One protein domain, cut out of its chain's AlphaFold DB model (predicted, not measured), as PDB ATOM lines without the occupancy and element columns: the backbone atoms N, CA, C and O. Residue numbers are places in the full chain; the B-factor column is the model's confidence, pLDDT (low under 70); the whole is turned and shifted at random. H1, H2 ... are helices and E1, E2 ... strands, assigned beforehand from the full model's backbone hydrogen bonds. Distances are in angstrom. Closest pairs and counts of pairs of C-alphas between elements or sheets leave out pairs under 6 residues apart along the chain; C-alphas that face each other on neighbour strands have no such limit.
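AT A GLANCE: This is residues 117 to 231 of the 525 residues of an uncharacterized protein of Linnemannia elongata AG-77 (UniProt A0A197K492). A small three-stranded sheet has helix H2 over one face, and the helical hairpin of H3 and H4 packs on H2 through H3. From this body a long tail, residues 204 to 231, runs far out to Glu 218 and folds back. The 115 printed residues have E1, E2, H1, E3, H2, H3 and H4 in that order; the sheet, E2 E1 E3, is mixed. The class is mixed, helices and strands, with 50 residues, under half, in named elements. The whole is loose, with a radius of gyration of the C-alphas of 17.9 A, and spans 60 by 32 by 25 A.

HOW THE PARTS SIT: E1, residues 117 to 120, and E2, residues 123 to 128, form an antiparallel hairpin; N 118 and O 125 are 2.9 A apart, within hydrogen-bond range. H1, residues 129 to 133, is not on the sheet. E3, residues 154 to 156, is parallel to E1, with N 156 and O 119 within hydrogen-bond range at 2.8 A. H2, residues 160 to 170, is on the sheet at a height of 9.9 A, running along the strands at 0 degrees to E2 on the local plane. H1 touches H2, the closest C-alphas being those of Thr 131 and Leu 170, 5.7 A apart. H3, residues 180 to 192, touches H2 with residues 185 to 190 alone; the closest C-alphas, of Leu 162 and Leu 186, are 5.9 A apart, and the lines are only just about perpendicular at 71 degrees. H4, residues 196 to 203, forms a helical hairpin with H3, at a shallow tilt of 21 degrees, opposite ways; the closest C-alphas, of Ala 190 and Ile 199, are 5.8 A apart. In H1, H2, H3 and H4 every O i to N i+4 pair is within hydrogen-bond range.

IN THESE COORDINATES: E1 begins at C-alpha 117 (24.722, 24.302, 3.479). From first to last C-alpha E2 measures 16.4 A, H2 14.9 A and H3 18.6 A. H4 ends at C-alpha 203 (42.834, 26.877, 25.996).

THE WHOLE: The C-alphas of Asp 148 and Glu 218 are the two farthest apart, 60.9 A. The printed part has no cut. The link from H1 to E3 is long, 20 residues, and residues 146 to 152 in it stand free. The pLDDT is under 70 in residues 144 to 153 and 203 to 231.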
ATOM      1  N   PHE A 117      23.526  24.815   4.140       88.31
ATOM      2  CA  PHE A 117      24.722  24.302   3.479       88.31
ATOM      3  C   PHE A 117      25.862  25.297   3.716       88.31
ATOM      4  O   PHE A 117      25.650  26.510   3.710       88.31
ATOM      5  N   ILE A 118      27.049  24.779   4.023       88.38
ATOM      6  CA  ILE A 118      28.251  25.572   4.286       88.38
ATOM      7  C   ILE A 118      29.376  25.012   3.425       88.38
ATOM      8  O   ILE A 118      29.716  23.834   3.545       88.38
ATOM      9  N   ASN A 119      29.970  25.849   2.579       89.56
ATOM     10  CA  ASN A 119      31.030  25.441   1.668       89.56
ATOM     11  C   ASN A 119      32.394  25.844   2.244       89.56
ATOM     12  O   ASN A 119      32.719  27.025   2.346       89.56
ATOM     13  N   VAL A 120      33.204  24.863   2.638       92.06
ATOM     14  CA  VAL A 120      34.551  25.076   3.179       92.06
ATOM     15  C   VAL A 120      35.563  24.567   2.163       92.06
ATOM     16  O   VAL A 120      35.718  23.360   1.993       92.06
ATOM     17  N   SER A 121      36.237  25.485   1.467       90.94
ATOM     18  CA  SER A 121      37.237  25.195   0.424       90.94
ATOM     19  C   SER A 121      36.809  24.104  -0.578       90.94
ATOM     20  O   SER A 121      37.594  23.221  -0.915       90.94
ATOM     21  N   GLY A 122      35.546  24.126  -1.021       88.06
ATOM     22  CA  GLY A 122      34.970  23.159  -1.966       88.06
ATOM     23  C   GLY A 122      34.297  21.940  -1.320       88.06
ATOM     24  O   GLY A 122      33.611  21.192  -2.011       88.06
ATOM     25  N   THR A 123      34.439  21.740  -0.006       91.62
ATOM     26  CA  THR A 123      33.721  20.692   0.738       91.62
ATOM     27  C   THR A 123      32.414  21.254   1.288       91.62
ATOM     28  O   THR A 123      32.433  22.161   2.121       91.62
ATOM     29  N   ILE A 124      31.277  20.714   0.846       91.31
ATOM     30  CA  ILE A 124      29.947  21.158   1.284       91.31
ATOM     31  C   ILE A 124      29.498  20.357   2.513       91.31
ATOM     32  O   ILE A 124      29.407  19.130   2.478       91.31
ATOM     33  N   PHE A 125      29.164  21.064   3.590       91.88
ATOM     34  CA  PHE A 125      28.623  20.512   4.827       91.88
ATOM     35  C   PHE A 125      27.139  20.869   4.959       91.88
ATOM     36  O   PHE A 125      26.785  22.046   4.988       91.88
ATOM     37  N   LYS A 126      26.270  19.858   5.081       91.56
ATOM     38  CA  LYS A 126      24.850  20.032   5.424       91.56
ATOM     39  C   LYS A 126      24.696  20.013   6.945       91.56
ATOM     40  O   LYS A 126      25.008  19.007   7.577       91.56
ATOM     41  N   VAL A 127      24.231  21.115   7.529       90.19
ATOM     42  CA  VAL A 127      24.148  21.322   8.986       90.19
ATOM     43  C   VAL A 127      22.749  21.820   9.360       90.19
ATOM     44  O   VAL A 127      22.112  22.529   8.580       90.19
ATOM     45  N   SER A 128      22.243  21.461  10.544       90.38
ATOM     46  CA  SER A 128      21.012  22.065  11.066       90.38
ATOM     47  C   SER A 128      21.295  23.443  11.671       90.38
ATOM     48  O   SER A 128      22.377  23.698  12.214       90.38
ATOM     49  N   ARG A 129      20.302  24.335  11.621       86.44
ATOM     50  CA  ARG A 129      20.405  25.668  12.226       86.44
ATOM     51  C   ARG A 129      20.564  25.607  13.749       86.44
ATOM     52  O   ARG A 129      21.251  26.445  14.314       86.44
ATOM     53  N   GLU A 130      19.995  24.594  14.403       88.94
ATOM     54  CA  GLU A 130      20.205  24.330  15.832       88.94
ATOM     55  C   GLU A 130      21.677  23.995  16.126       88.94
ATOM     56  O   GLU A 130      22.315  24.671  16.930       88.94
ATOM     57  N   THR A 131      22.263  23.025  15.413       89.94
ATOM     58  CA  THR A 131      23.661  22.616  15.622       89.94
ATOM     59  C   THR A 131      24.646  23.752  15.351       89.94
ATOM     60  O   THR A 131      25.566  23.946  16.141       89.94
ATOM     61  N   ILE A 132      24.473  24.532  14.277       88.81
ATOM     62  CA  ILE A 132      25.420  25.614  13.951       88.81
ATOM     63  C   ILE A 132      25.323  26.814  14.919       88.81
ATOM     64  O   ILE A 132      26.262  27.603  15.019       88.81
ATOM     65  N   LEU A 133      24.218  26.944  15.664       87.75
ATOM     66  CA  LEU A 133      24.025  27.969  16.696       87.75
ATOM     67  C   LEU A 133      24.417  27.506  18.108       87.75
ATOM     68  O   LEU A 133      24.422  28.327  19.028       87.75
ATOM     69  N   ASN A 134      24.820  26.247  18.298       85.62
ATOM     70  CA  ASN A 134      25.474  25.833  19.538       85.62
ATOM     71  C   ASN A 134      26.788  26.614  19.748       85.62
ATOM     72  O   ASN A 134      27.390  27.139  18.810       85.62
ATOM     73  N   ASP A 135      27.227  26.737  21.005       83.38
ATOM     74  CA  ASP A 135      28.351  27.613  21.391       83.38
ATOM     75  C   ASP A 135      28.136  29.108  21.034       83.38
ATOM     76  O   ASP A 135      29.086  29.860  20.815       83.38
ATOM     77  N   SER A 136      26.873  29.553  20.956       81.94
ATOM     78  CA  SER A 136      26.524  30.967  20.755       81.94
ATOM     79  C   SER A 136      26.861  31.856  21.965       81.94
ATOM     80  O   SER A 136      26.823  31.380  23.101       81.94
ATOM     81  N   PRO A 137      27.125  33.167  21.760       85.75
ATOM     82  CA  PRO A 137      27.146  33.874  20.477       85.75
ATOM     83  C   PRO A 137      28.414  33.568  19.665       85.75
ATOM     84  O   PRO A 137      29.530  33.849  20.103       85.75
ATOM     85  N   ASN A 138      28.223  33.021  18.463       88.50
ATOM     86  CA  ASN A 138      29.285  32.591  17.554       88.50
ATOM     87  C   ASN A 138      29.231  33.380  16.225       88.50
ATOM     88  O   ASN A 138      28.424  34.296  16.065       88.50
ATOM     89  N   PHE A 139      30.105  33.066  15.265       86.94
ATOM     90  CA  PHE A 139      30.111  33.724  13.951       86.94
ATOM     91  C   PHE A 139      28.848  33.421  13.125       86.94
ATOM     92  O   PHE A 139      28.313  34.314  12.473       86.94
ATOM     93  N   PHE A 140      28.346  32.186  13.172       85.88
ATOM     94  CA  PHE A 140      27.194  31.737  12.385       85.88
ATOM     95  C   PHE A 140      25.873  32.373  12.840       85.88
ATOM     96  O   PHE A 140      24.965  32.526  12.033       85.88
ATOM     97  N   ALA A 141      25.785  32.837  14.090       82.25
ATOM     98  CA  ALA A 141      24.669  33.651  14.578       82.25
ATOM     99  C   ALA A 141      24.523  35.009  13.855       82.25
ATOM    100  O   ALA A 141      23.462  35.622  13.932       82.25
ATOM    101  N   LEU A 142      25.563  35.469  13.144       78.62
ATOM    102  CA  LEU A 142      25.534  36.665  12.290       78.62
ATOM    103  C   LEU A 142      25.211  36.347  10.819       78.62
ATOM    104  O   LEU A 142      25.041  37.266  10.022       78.62
ATOM    105  N   LEU A 143      25.138  35.064  10.447       75.69
ATOM    106  CA  LEU A 143      24.682  34.637   9.129       75.69
ATOM    107  C   LEU A 143      23.157  34.549   9.150       75.69
ATOM    108  O   LEU A 143      22.586  33.552   9.591       75.69
ATOM    109  N   GLU A 144      22.488  35.587   8.656       65.44
ATOM    110  CA  GLU A 144      21.080  35.477   8.286       65.44
ATOM    111  C   GLU A 144      20.938  34.531   7.081       65.44
ATOM    112  O   GLU A 144      21.430  34.850   5.995       65.44
ATOM    113  N   PRO A 145      20.267  33.370   7.217       56.44
ATOM    114  CA  PRO A 145      20.002  32.509   6.078       56.44
ATOM    115  C   PRO A 145      18.857  33.127   5.272       56.44
ATOM    116  O   PRO A 145      17.743  33.282   5.791       56.44
ATOM    117  N   PHE A 146      19.116  33.430   4.000       56.94
ATOM    118  CA  PHE A 146      18.127  33.970   3.061       56.94
ATOM    119  C   PHE A 146      17.578  35.354   3.471       56.94
ATOM    120  O   PHE A 146      16.363  35.556   3.551       56.94
ATOM    121  N   SER A 147      18.472  36.315   3.737       54.94
ATOM    122  CA  SER A 147      18.165  37.740   3.510       54.94
ATOM    123  C   SER A 147      18.094  37.999   2.000       54.94
ATOM    124  O   SER A 147      18.860  37.389   1.251       54.94
ATOM    125  N   ASP A 148      17.293  38.971   1.548       46.81
ATOM    126  CA  ASP A 148      17.019  39.274   0.120       46.81
ATOM    127  C   ASP A 148      18.243  39.692  -0.738       46.81
ATOM    128  O   ASP A 148      18.098  40.126  -1.880       46.81
ATOM    129  N   ARG A 149      19.458  39.629  -0.183       46.38
ATOM    130  CA  ARG A 149      20.729  40.029  -0.811       46.38
ATOM    131  C   ARG A 149      21.816  38.950  -0.764       46.38
ATOM    132  O   ARG A 149      22.787  39.060  -1.501       46.38
ATOM    133  N   ASN A 150      21.655  37.927   0.081       46.25
ATOM    134  CA  ASN A 150      22.672  36.914   0.377       46.25
ATOM    135  C   ASN A 150      22.104  35.509   0.115       46.25
ATOM    136  O   ASN A 150      21.880  34.730   1.041       46.25
ATOM    137  N   LEU A 151      21.840  35.212  -1.158       51.09
ATOM    138  CA  LEU A 151      21.459  33.870  -1.621       51.09
ATOM    139  C   LEU A 151      22.680  32.950  -1.817       51.09
ATOM    140  O   LEU A 151      22.543  31.731  -1.822       51.09
ATOM    141  N   THR A 152      23.876  33.533  -1.937       50.22
ATOM    142  CA  THR A 152      25.125  32.826  -2.231       50.22
ATOM    143  C   THR A 152      25.526  31.832  -1.127       50.22
ATOM    144  O   THR A 152      25.442  32.186   0.054       50.22
ATOM    145  N   PRO A 153      26.082  30.654  -1.485       56.84
ATOM    146  CA  PRO A 153      26.877  29.811  -0.593       56.84
ATOM    147  C   PRO A 153      27.732  30.606   0.403       56.84
ATOM    148  O   PRO A 153      28.521  31.470   0.003       56.84
ATOM    149  N   THR A 154      27.649  30.286   1.699       70.75
ATOM    150  CA  THR A 154      28.600  30.853   2.672       70.75
ATOM    151  C   THR A 154      29.939  30.136   2.517       70.75
ATOM    152  O   THR A 154      30.188  29.099   3.136       70.75
ATOM    153  N   TYR A 155      30.778  30.680   1.637       81.31
ATOM    154  CA  TYR A 155      32.079  30.122   1.294       81.31
ATOM    155  C   TYR A 155      33.173  30.542   2.281       81.31
ATOM    156  O   TYR A 155      33.408  31.728   2.517       81.31
ATOM    157  N   PHE A 156      33.897  29.559   2.814       86.44
ATOM    158  CA  PHE A 156      35.011  29.750   3.735       86.44
ATOM    159  C   PHE A 156      36.309  29.165   3.166       86.44
ATOM    160  O   PHE A 156      36.428  27.952   2.998       86.44
ATOM    161  N   CYS A 157      37.334  30.005   2.988       88.69
ATOM    162  CA  CYS A 157      38.706  29.597   2.647       88.69
ATOM    163  C   CYS A 157      39.431  28.944   3.848       88.69
ATOM    164  O   CYS A 157      40.459  29.442   4.309       88.69
ATOM    165  N   ARG A 158      38.854  27.883   4.426       91.69
ATOM    166  CA  ARG A 158      39.300  27.209   5.661       91.69
ATOM    167  C   ARG A 158      39.545  25.711   5.448       91.69
ATOM    168  O   ARG A 158      39.246  25.175   4.386       91.69
ATOM    169  N   SER A 159      40.121  25.033   6.442       91.88
ATOM    170  CA  SER A 159      40.371  23.583   6.386       91.88
ATOM    171  C   SER A 159      39.070  22.793   6.606       91.88
ATOM    172  O   SER A 159      38.461  22.954   7.670       91.88
ATOM    173  N   PRO A 160      38.663  21.905   5.675       95.31
ATOM    174  CA  PRO A 160      37.493  21.045   5.862       95.31
ATOM    175  C   PRO A 160      37.637  20.090   7.054       95.31
ATOM    176  O   PRO A 160      36.674  19.872   7.786       95.31
ATOM    177  N   ASP A 161      38.842  19.565   7.302       94.88
ATOM    178  CA  ASP A 161      39.110  18.646   8.416       94.88
ATOM    179  C   ASP A 161      38.892  19.315   9.777       94.88
ATOM    180  O   ASP A 161      38.204  18.773  10.641       94.88
ATOM    181  N   LEU A 162      39.430  20.526   9.960       95.50
ATOM    182  CA  LEU A 162      39.235  21.292  11.194       95.50
ATOM    183  C   LEU A 162      37.781  21.758  11.348       95.50
ATOM    184  O   LEU A 162      37.290  21.875  12.470       95.50
ATOM    185  N   PHE A 163      37.070  21.984  10.238       95.50
ATOM    186  CA  PHE A 163      35.639  22.276  10.270       95.50
ATOM    187  C   PHE A 163      34.809  21.057  10.694       95.50
ATOM    188  O   PHE A 163      33.874  21.198  11.478       95.50
ATOM    189  N   LYS A 164      35.185  19.846  10.270       95.19
ATOM    190  CA  LYS A 164      34.579  18.590  10.744       95.19
ATOM    191  C   LYS A 164      34.795  18.386  12.250       95.19
ATOM    192  O   LYS A 164      33.854  18.012  12.954       95.19
ATOM    193  N   ASP A 165      35.989  18.692  12.760       95.38
ATOM    194  CA  ASP A 165      36.274  18.688  14.202       95.38
ATOM    195  C   ASP A 165      35.395  19.728  14.946       95.38
ATOM    196  O   ASP A 165      34.787  19.414  15.971       95.38
ATOM    197  N   ILE A 166      35.226  20.939  14.396       95.25
ATOM    198  CA  ILE A 166      34.318  21.977  14.926       95.25
ATOM    199  C   ILE A 166      32.855  21.514  14.960       95.25
ATOM    200  O   ILE A 166      32.207  21.638  16.002       95.25
ATOM    201  N   LEU A 167      32.340  20.953  13.861       94.50
ATOM    202  CA  LEU A 167      30.984  20.402  13.798       94.50
ATOM    203  C   LEU A 167      30.776  19.292  14.836       94.50
ATOM    204  O   LEU A 167      29.707  19.221  15.434       94.50
ATOM    205  N   SER A 168      31.803  18.483  15.110       93.25
ATOM    206  CA  SER A 168      31.741  17.436  16.136       93.25
ATOM    207  C   SER A 168      31.509  18.026  17.537       93.25
ATOM    208  O   SER A 168      30.609  17.575  18.243       93.25
ATOM    209  N   HIS A 169      32.227  19.094  17.923       92.56
ATOM    210  CA  HIS A 169      31.959  19.816  19.185       92.56
ATOM    211  C   HIS A 169      30.591  20.506  19.193       92.56
ATOM    212  O   HIS A 169      29.922  20.498  20.224       92.56
ATOM    213  N   LEU A 170      30.155  21.074  18.064       92.75
ATOM    214  CA  LEU A 170      28.835  21.708  17.935       92.75
ATOM    215  C   LEU A 170      27.676  20.704  18.050       92.75
ATOM    216  O   LEU A 170      26.601  21.058  18.527       92.75
ATOM    217  N   GLN A 171      27.899  19.442  17.678       90.88
ATOM    218  CA  GLN A 171      26.991  18.315  17.927       90.88
ATOM    219  C   GLN A 171      27.091  17.756  19.362       90.88
ATOM    220  O   GLN A 171      26.312  16.883  19.733       90.88
ATOM    221  N   GLY A 172      28.021  18.258  20.181       86.94
ATOM    222  CA  GLY A 172      28.232  17.841  21.569       86.94
ATOM    223  C   GLY A 172      29.266  16.726  21.772       86.94
ATOM    224  O   GLY A 172      29.520  16.355  22.917       86.94
ATOM    225  N   TYR A 173      29.891  16.211  20.710       86.44
ATOM    226  CA  TYR A 173      30.921  15.173  20.806       86.44
ATOM    227  C   TYR A 173      32.272  15.722  21.304       86.44
ATOM    228  O   TYR A 173      32.590  16.909  21.168       86.44
ATOM    229  N   GLU A 174      33.101  14.843  21.872       80.75
ATOM    230  CA  GLU A 174      34.492  15.162  22.204       80.75
ATOM    231  C   GLU A 174      35.372  15.121  20.944       80.75
ATOM    232  O   GLU A 174      35.284  14.191  20.145       80.75
ATOM    233  N   ILE A 175      36.247  16.119  20.770       87.38
ATOM    234  CA  ILE A 175      37.193  16.163  19.645       87.38
ATOM    235  C   ILE A 175      38.474  15.403  20.028       87.38
ATOM    236  O   ILE A 175      39.135  15.802  20.995       87.38
ATOM    237  N   PRO A 176      38.893  14.374  19.267       78.88
ATOM    238  CA  PRO A 176      40.175  13.712  19.480       78.88
ATOM    239  C   PRO A 176      41.327  14.639  19.062       78.88
ATOM    240  O   PRO A 176      41.574  14.873  17.878       78.88
ATOM    241  N   ILE A 177      42.050  15.183  20.044       85.06
ATOM    242  CA  ILE A 177      43.225  16.026  19.791       85.06
ATOM    243  C   ILE A 177      44.395  15.136  19.369       85.06
ATOM    244  O   ILE A 177      45.015  14.482  20.204       85.06
ATOM    245  N   ARG A 178      44.683  15.127  18.063       80.56
ATOM    246  CA  ARG A 178      45.722  14.297  17.434       80.56
ATOM    247  C   ARG A 178      47.125  14.665  17.919       80.56
ATOM    248  O   ARG A 178      47.904  13.791  18.283       80.56
ATOM    249  N   ASP A 179      47.432  15.960  17.922       79.00
ATOM    250  CA  ASP A 179      48.760  16.498  18.221       79.00
ATOM    251  C   ASP A 179      48.714  18.008  18.573       79.00
ATOM    252  O   ASP A 179      47.657  18.650  18.576       79.00
ATOM    253  N   LYS A 180      49.880  18.596  18.883       77.81
ATOM    254  CA  LYS A 180      50.031  20.005  19.302       77.81
ATOM    255  C   LYS A 180      49.783  21.015  18.168       77.81
ATOM    256  O   LYS A 180      49.257  22.098  18.428       77.81
ATOM    257  N   ILE A 181      50.110  20.668  16.921       83.06
ATOM    258  CA  ILE A 181      49.867  21.483  15.721       83.06
ATOM    259  C   ILE A 181      48.373  21.449  15.376       83.06
ATOM    260  O   ILE A 181      47.775  22.508  15.171       83.06
ATOM    261  N   HIS A 182      47.751  20.264  15.398       87.62
ATOM    262  CA  HIS A 182      46.301  20.081  15.264       87.62
ATOM    263  C   HIS A 182      45.541  20.926  16.292       87.62
ATOM    264  O   HIS A 182      44.720  21.757  15.900       87.62
ATOM    265  N   ARG A 183      45.900  20.831  17.584       84.38
ATOM    266  CA  ARG A 183      45.325  21.663  18.657       84.38
ATOM    267  C   ARG A 183      45.448  23.161  18.366       84.38
ATOM    268  O   ARG A 183      44.477  23.902  18.509       84.38
ATOM    269  N   MET A 184      46.641  23.615  17.976       85.44
ATOM    270  CA  MET A 184      46.915  25.029  17.716       85.44
ATOM    271  C   MET A 184      46.135  25.555  16.504       85.44
ATOM    272  O   MET A 184      45.641  26.680  16.542       85.44
ATOM    273  N   ASN A 185      46.005  24.764  15.438       89.69
ATOM    274  CA  ASN A 185      45.250  25.161  14.252       89.69
ATOM    275  C   ASN A 185      43.739  25.149  14.519       89.69
ATOM    276  O   ASN A 185      43.067  26.125  14.196       89.69
ATOM    277  N   LEU A 186      43.220  24.135  15.215       93.38
ATOM    278  CA  LEU A 186      41.826  24.096  15.659       93.38
ATOM    279  C   LEU A 186      41.475  25.293  16.567       93.38
ATOM    280  O   LEU A 186      40.391  25.857  16.454       93.38
ATOM    281  N   LEU A 187      42.411  25.755  17.407       91.25
ATOM    282  CA  LEU A 187      42.250  26.965  18.225       91.25
ATOM    283  C   LEU A 187      42.235  28.267  17.393       91.25
ATOM    284  O   LEU A 187      41.584  29.231  17.801       91.25
ATOM    285  N   LYS A 188      42.905  28.322  16.231       90.69
ATOM    286  CA  LYS A 188      42.783  29.454  15.283       90.69
ATOM    287  C   LYS A 188      41.388  29.483  14.655       90.69
ATOM    288  O   LYS A 188      40.756  30.536  14.640       90.69
ATOM    289  N   GLU A 189      40.890  28.331  14.207       92.81
ATOM    290  CA  GLU A 189      39.553  28.216  13.613       92.81
ATOM    291  C   GLU A 189      38.449  28.496  14.644       92.81
ATOM    292  O   GLU A 189      37.557  29.299  14.384       92.81
ATOM    293  N   ALA A 190      38.559  27.960  15.865       92.81
ATOM    294  CA  ALA A 190      37.624  28.247  16.954       92.81
ATOM    295  C   ALA A 190      37.538  29.752  17.279       92.81
ATOM    296  O   ALA A 190      36.446  30.266  17.517       92.81
ATOM    297  N   ARG A 191      38.668  30.478  17.234       89.69
ATOM    298  CA  ARG A 191      38.710  31.947  17.380       89.69
ATOM    299  C   ARG A 191      38.055  32.674  16.208       89.69
ATOM    300  O   ARG A 191      37.315  33.624  16.442       89.69
ATOM    301  N   TYR A 192      38.289  32.229  14.975       90.38
ATOM    302  CA  TYR A 192      37.664  32.804  13.780       90.38
ATOM    303  C   TYR A 192      36.135  32.669  13.808       90.38
ATOM    304  O   TYR A 192      35.426  33.658  13.630       90.38
ATOM    305  N   PHE A 193      35.629  31.479  14.137       91.06
ATOM    306  CA  PHE A 193      34.193  31.214  14.268       91.06
ATOM    307  C   PHE A 193      33.589  31.664  15.617       91.06
ATOM    308  O   PHE A 193      32.400  31.451  15.851       91.06
ATOM    309  N   LYS A 194      34.370  32.321  16.491       88.88
ATOM    310  CA  LYS A 194      33.961  32.851  17.813       88.88
ATOM    311  C   LYS A 194      33.330  31.806  18.757       88.88
ATOM    312  O   LYS A 194      32.427  32.119  19.523       88.88
ATOM    313  N   LEU A 195      33.808  30.565  18.707       91.19
ATOM    314  CA  LEU A 195      33.281  29.430  19.474       91.19
ATOM    315  C   LEU A 195      33.844  29.441  20.903       91.19
ATOM    316  O   LEU A 195      34.863  28.812  21.186       91.19
ATOM    317  N   ASN A 196      33.241  30.222  21.799       86.12
ATOM    318  CA  ASN A 196      33.834  30.583  23.094       86.12
ATOM    319  C   ASN A 196      34.064  29.389  24.037       86.12
ATOM    320  O   ASN A 196      35.092  29.326  24.721       86.12
ATOM    321  N   ASN A 197      33.168  28.401  24.044       86.00
ATOM    322  CA  ASN A 197      33.334  27.173  24.815       86.00
ATOM    323  C   ASN A 197      34.389  26.261  24.176       86.00
ATOM    324  O   ASN A 197      35.180  25.668  24.909       86.00
ATOM    325  N   LEU A 198      34.482  26.184  22.842       88.00
ATOM    326  CA  LEU A 198      35.579  25.471  22.172       88.00
ATOM    327  C   LEU A 198      36.938  26.132  22.444       88.00
ATOM    328  O   LEU A 198      37.883  25.446  22.831       88.00
ATOM    329  N   ILE A 199      37.033  27.461  22.323       86.12
ATOM    330  CA  ILE A 199      38.224  28.244  22.684       86.12
ATOM    331  C   ILE A 199      38.609  27.952  24.137       86.12
ATOM    332  O   ILE A 199      39.785  27.722  24.409       86.12
ATOM    333  N   SER A 200      37.644  27.895  25.056       75.44
ATOM    334  CA  SER A 200      37.886  27.584  26.469       75.44
ATOM    335  C   SER A 200      38.361  26.140  26.678       75.44
ATOM    336  O   SER A 200      39.386  25.937  27.325       75.44
ATOM    337  N   LYS A 201      37.704  25.134  26.078       78.44
ATOM    338  CA  LYS A 201      38.141  23.719  26.100       78.44
ATOM    339  C   LYS A 201      39.575  23.566  25.573       78.44
ATOM    340  O   LYS A 201      40.401  22.899  26.197       78.44
ATOM    341  N   LEU A 202      39.885  24.208  24.445       79.25
ATOM    342  CA  LEU A 202      41.198  24.145  23.805       79.25
ATOM    343  C   LEU A 202      42.262  24.922  24.588       79.25
ATOM    344  O   LEU A 202      43.372  24.410  24.723       79.25
ATOM    345  N   SER A 203      41.918  26.071  25.177       69.06
ATOM    346  CA  SER A 203      42.834  26.877  25.996       69.06
ATOM    347  C   SER A 203      43.150  26.202  27.340       69.06
ATOM    348  O   SER A 203      44.317  26.112  27.708       69.06
ATOM    349  N   LEU A 204      42.152  25.620  28.019       52.88
ATOM    350  CA  LEU A 204      42.268  24.932  29.324       52.88
ATOM    351  C   LEU A 204      42.969  23.560  29.286       52.88
ATOM    352  O   LEU A 204      43.017  22.862  30.297       52.88
ATOM    353  N   GLY A 205      43.476  23.148  28.127       44.84
ATOM    354  CA  GLY A 205      44.422  22.036  28.001       44.84
ATOM    355  C   GLY A 205      45.644  22.413  27.167       44.84
ATOM    356  O   GLY A 205      46.302  21.529  26.628       44.84
ATOM    357  N   THR A 206      45.909  23.712  26.994       38.22
ATOM    358  CA  THR A 206      47.205  24.171  26.491       38.22
ATOM    359  C   THR A 206      48.171  24.190  27.656       38.22
ATOM    360  O   THR A 206      47.906  24.836  28.670       38.22
ATOM    361  N   GLU A 207      49.322  23.566  27.465       38.09
ATOM    362  CA  GLU A 207      50.527  23.972  28.172       38.09
ATOM    363  C   GLU A 207      50.826  25.411  27.757       38.09
ATOM    364  O   GLU A 207      51.189  25.671  26.603       38.09
ATOM    365  N   TYR A 208      50.632  26.362  28.669       31.69
ATOM    366  CA  TYR A 208      51.012  27.741  28.415       31.69
ATOM    367  C   TYR A 208      52.528  27.846  28.542       31.69
ATOM    368  O   TYR A 208      53.056  28.146  29.610       31.69
ATOM    369  N   VAL A 209      53.214  27.631  27.417       31.22
ATOM    370  CA  VAL A 209      54.606  28.052  27.242       31.22
ATOM    371  C   VAL A 209      54.625  29.574  27.211       31.22
ATOM    372  O   VAL A 209      54.605  30.204  26.153       31.22
ATOM    373  N   TYR A 210      54.586  30.172  28.397       29.30
ATOM    374  CA  TYR A 210      54.758  31.600  28.558       29.30
ATOM    375  C   TYR A 210      56.229  31.908  28.280       29.30
ATOM    376  O   TYR A 210      57.114  31.447  28.996       29.30
ATOM    377  N   SER A 211      56.504  32.683  27.233       28.89
ATOM    378  CA  SER A 211      57.804  33.327  27.076       28.89
ATOM    379  C   SER A 211      57.952  34.326  28.221       28.89
ATOM    380  O   SER A 211      57.374  35.413  28.162       28.89
ATOM    381  N   GLY A 212      58.633  33.920  29.295       33.25
ATOM    382  CA  GLY A 212      58.775  34.732  30.500       33.25
ATOM    383  C   GLY A 212      59.314  36.123  30.172       33.25
ATOM    384  O   GLY A 212      60.268  36.251  29.402       33.25
ATOM    385  N   PHE A 213      58.704  37.163  30.748       30.61
ATOM    386  CA  PHE A 213      59.261  38.512  30.674       30.61
ATOM    387  C   PHE A 213      60.642  38.491  31.346       30.61
ATOM    388  O   PHE A 213      60.705  38.173  32.537       30.61
ATOM    389  N   PRO A 214      61.735  38.795  30.624       33.50
ATOM    390  CA  PRO A 214      63.066  38.768  31.211       33.50
ATOM    391  C   PRO A 214      63.148  39.848  32.294       33.50
ATOM    392  O   PRO A 214      62.784  41.004  32.069       33.50
ATOM    393  N   THR A 215      63.590  39.474  33.494       37.53
ATOM    394  CA  THR A 215      63.668  40.388  34.645       37.53
ATOM    395  C   THR A 215      64.876  41.320  34.562       37.53
ATOM    396  O   THR A 215      64.944  42.317  35.284       37.53
ATOM    397  N   ARG A 216      65.813  41.023  33.651       37.72
ATOM    398  CA  ARG A 216      66.943  41.865  33.237       37.72
ATOM    399  C   ARG A 216      67.128  41.767  31.716       37.72
ATOM    400  O   ARG A 216      66.856  40.697  31.176       37.72
ATOM    401  N   PRO A 217      67.647  42.800  31.022       34.56
ATOM    402  CA  PRO A 217      67.793  42.799  29.554       34.56
ATOM    403  C   PRO A 217      68.627  41.650  28.961       34.56
ATOM    404  O   PRO A 217      68.575  41.408  27.759       34.56
ATOM    405  N   GLU A 218      69.406  40.960  29.796       37.66
ATOM    406  CA  GLU A 218      70.389  39.943  29.415       37.66
ATOM    407  C   GLU A 218      69.867  38.496  29.570       37.66
ATOM    408  O   GLU A 218      70.539  37.543  29.170       37.66
ATOM    409  N   GLU A 219      68.674  38.291  30.143       38.66
ATOM    410  CA  GLU A 219      68.119  36.948  30.350       38.66
ATOM    411  C   GLU A 219      67.543  36.355  29.052       38.66
ATOM    412  O   GLU A 219      66.529  36.816  28.525       38.66
ATOM    413  N   ARG A 220      68.144  35.262  28.558       34.44
ATOM    414  CA  ARG A 220      67.532  34.448  27.493       34.44
ATOM    415  C   ARG A 220      66.226  33.820  27.986       34.44
ATOM    416  O   ARG A 220      66.222  33.079  28.968       34.44
ATOM    417  N   ILE A 221      65.151  34.055  27.234       35.19
ATOM    418  CA  ILE A 221      63.823  33.468  27.450       35.19
ATOM    419  C   ILE A 221      63.933  31.936  27.502       35.19
ATOM    420  O   ILE A 221      64.426  31.313  26.558       35.19
ATOM    421  N   LYS A 222      63.431  31.330  28.583       32.41
ATOM    422  CA  LYS A 222      63.244  29.877  28.711       32.41
ATOM    423  C   LYS A 222      61.764  29.505  28.523       32.41
ATOM    424  O   LYS A 222      60.904  30.293  28.917       32.41
ATOM    425  N   PRO A 223      61.451  28.336  27.936       29.70
ATOM    426  CA  PRO A 223      60.090  27.813  27.883       29.70
ATOM    427  C   PRO A 223      59.720  27.089  29.189       29.70
ATOM    428  O   PRO A 223      60.468  26.234  29.656       29.70
ATOM    429  N   GLU A 224      58.543  27.388  29.738       33.31
ATOM    430  CA  GLU A 224      57.929  26.659  30.863       33.31
ATOM    431  C   GLU A 224      56.692  25.861  30.393       33.31
ATOM    432  O   GLU A 224      56.231  26.029  29.264       33.31
ATOM    433  N   VAL A 225      56.157  24.962  31.226       29.02
ATOM    434  CA  VAL A 225      55.058  24.034  30.878       29.02
ATOM    435  C   VAL A 225      54.021  23.997  32.011       29.02
ATOM    436  O   VAL A 225      54.371  24.113  33.181       29.02
ATOM    437  N   THR A 226      52.730  23.854  31.685       30.38
ATOM    438  CA  THR A 226      51.623  23.873  32.666       30.38
ATOM    439  C   THR A 226      50.538  22.848  32.333       30.38
ATOM    440  O   THR A 226      50.133  22.728  31.183       30.38
ATOM    441  N   MET A 227      50.006  22.148  33.339       25.64
ATOM    442  CA  MET A 227      48.911  21.178  33.177       25.64
ATOM    443  C   MET A 227      47.745  21.473  34.129       25.64
ATOM    444  O   MET A 227      47.932  22.072  35.185       25.64
ATOM    445  N   VAL A 228      46.531  21.045  33.759       30.88
ATOM    446  CA  VAL A 228      45.301  21.278  34.537       30.88
ATOM    447  C   VAL A 228      44.797  19.967  35.147       30.88
ATOM    448  O   VAL A 228      44.449  19.028  34.430       30.88
ATOM    449  N   LEU A 229      44.716  19.930  36.482       29.48
ATOM    450  CA  LEU A 229      44.500  18.722  37.298       29.48
ATOM    451  C   LEU A 229      43.214  17.933  36.987       29.48
ATOM    452  O   LEU A 229      43.180  16.724  37.201       29.48
ATOM    453  N   LYS A 230      42.185  18.571  36.410       32.38
ATOM    454  CA  LYS A 230      40.906  17.930  36.030       32.38
ATOM    455  C   LYS A 230      41.042  16.741  35.062       32.38
ATOM    456  O   LYS A 230      40.091  15.986  34.887       32.38
ATOM    457  N   ASN A 231      42.199  16.593  34.414       28.53
ATOM    458  CA  ASN A 231      42.486  15.500  33.486       28.53
ATOM    459  C   ASN A 231      42.991  14.221  34.196       28.53
ATOM    460  O   ASN A 231      43.134  13.185  33.547       28.53
TER     461      ASN A 231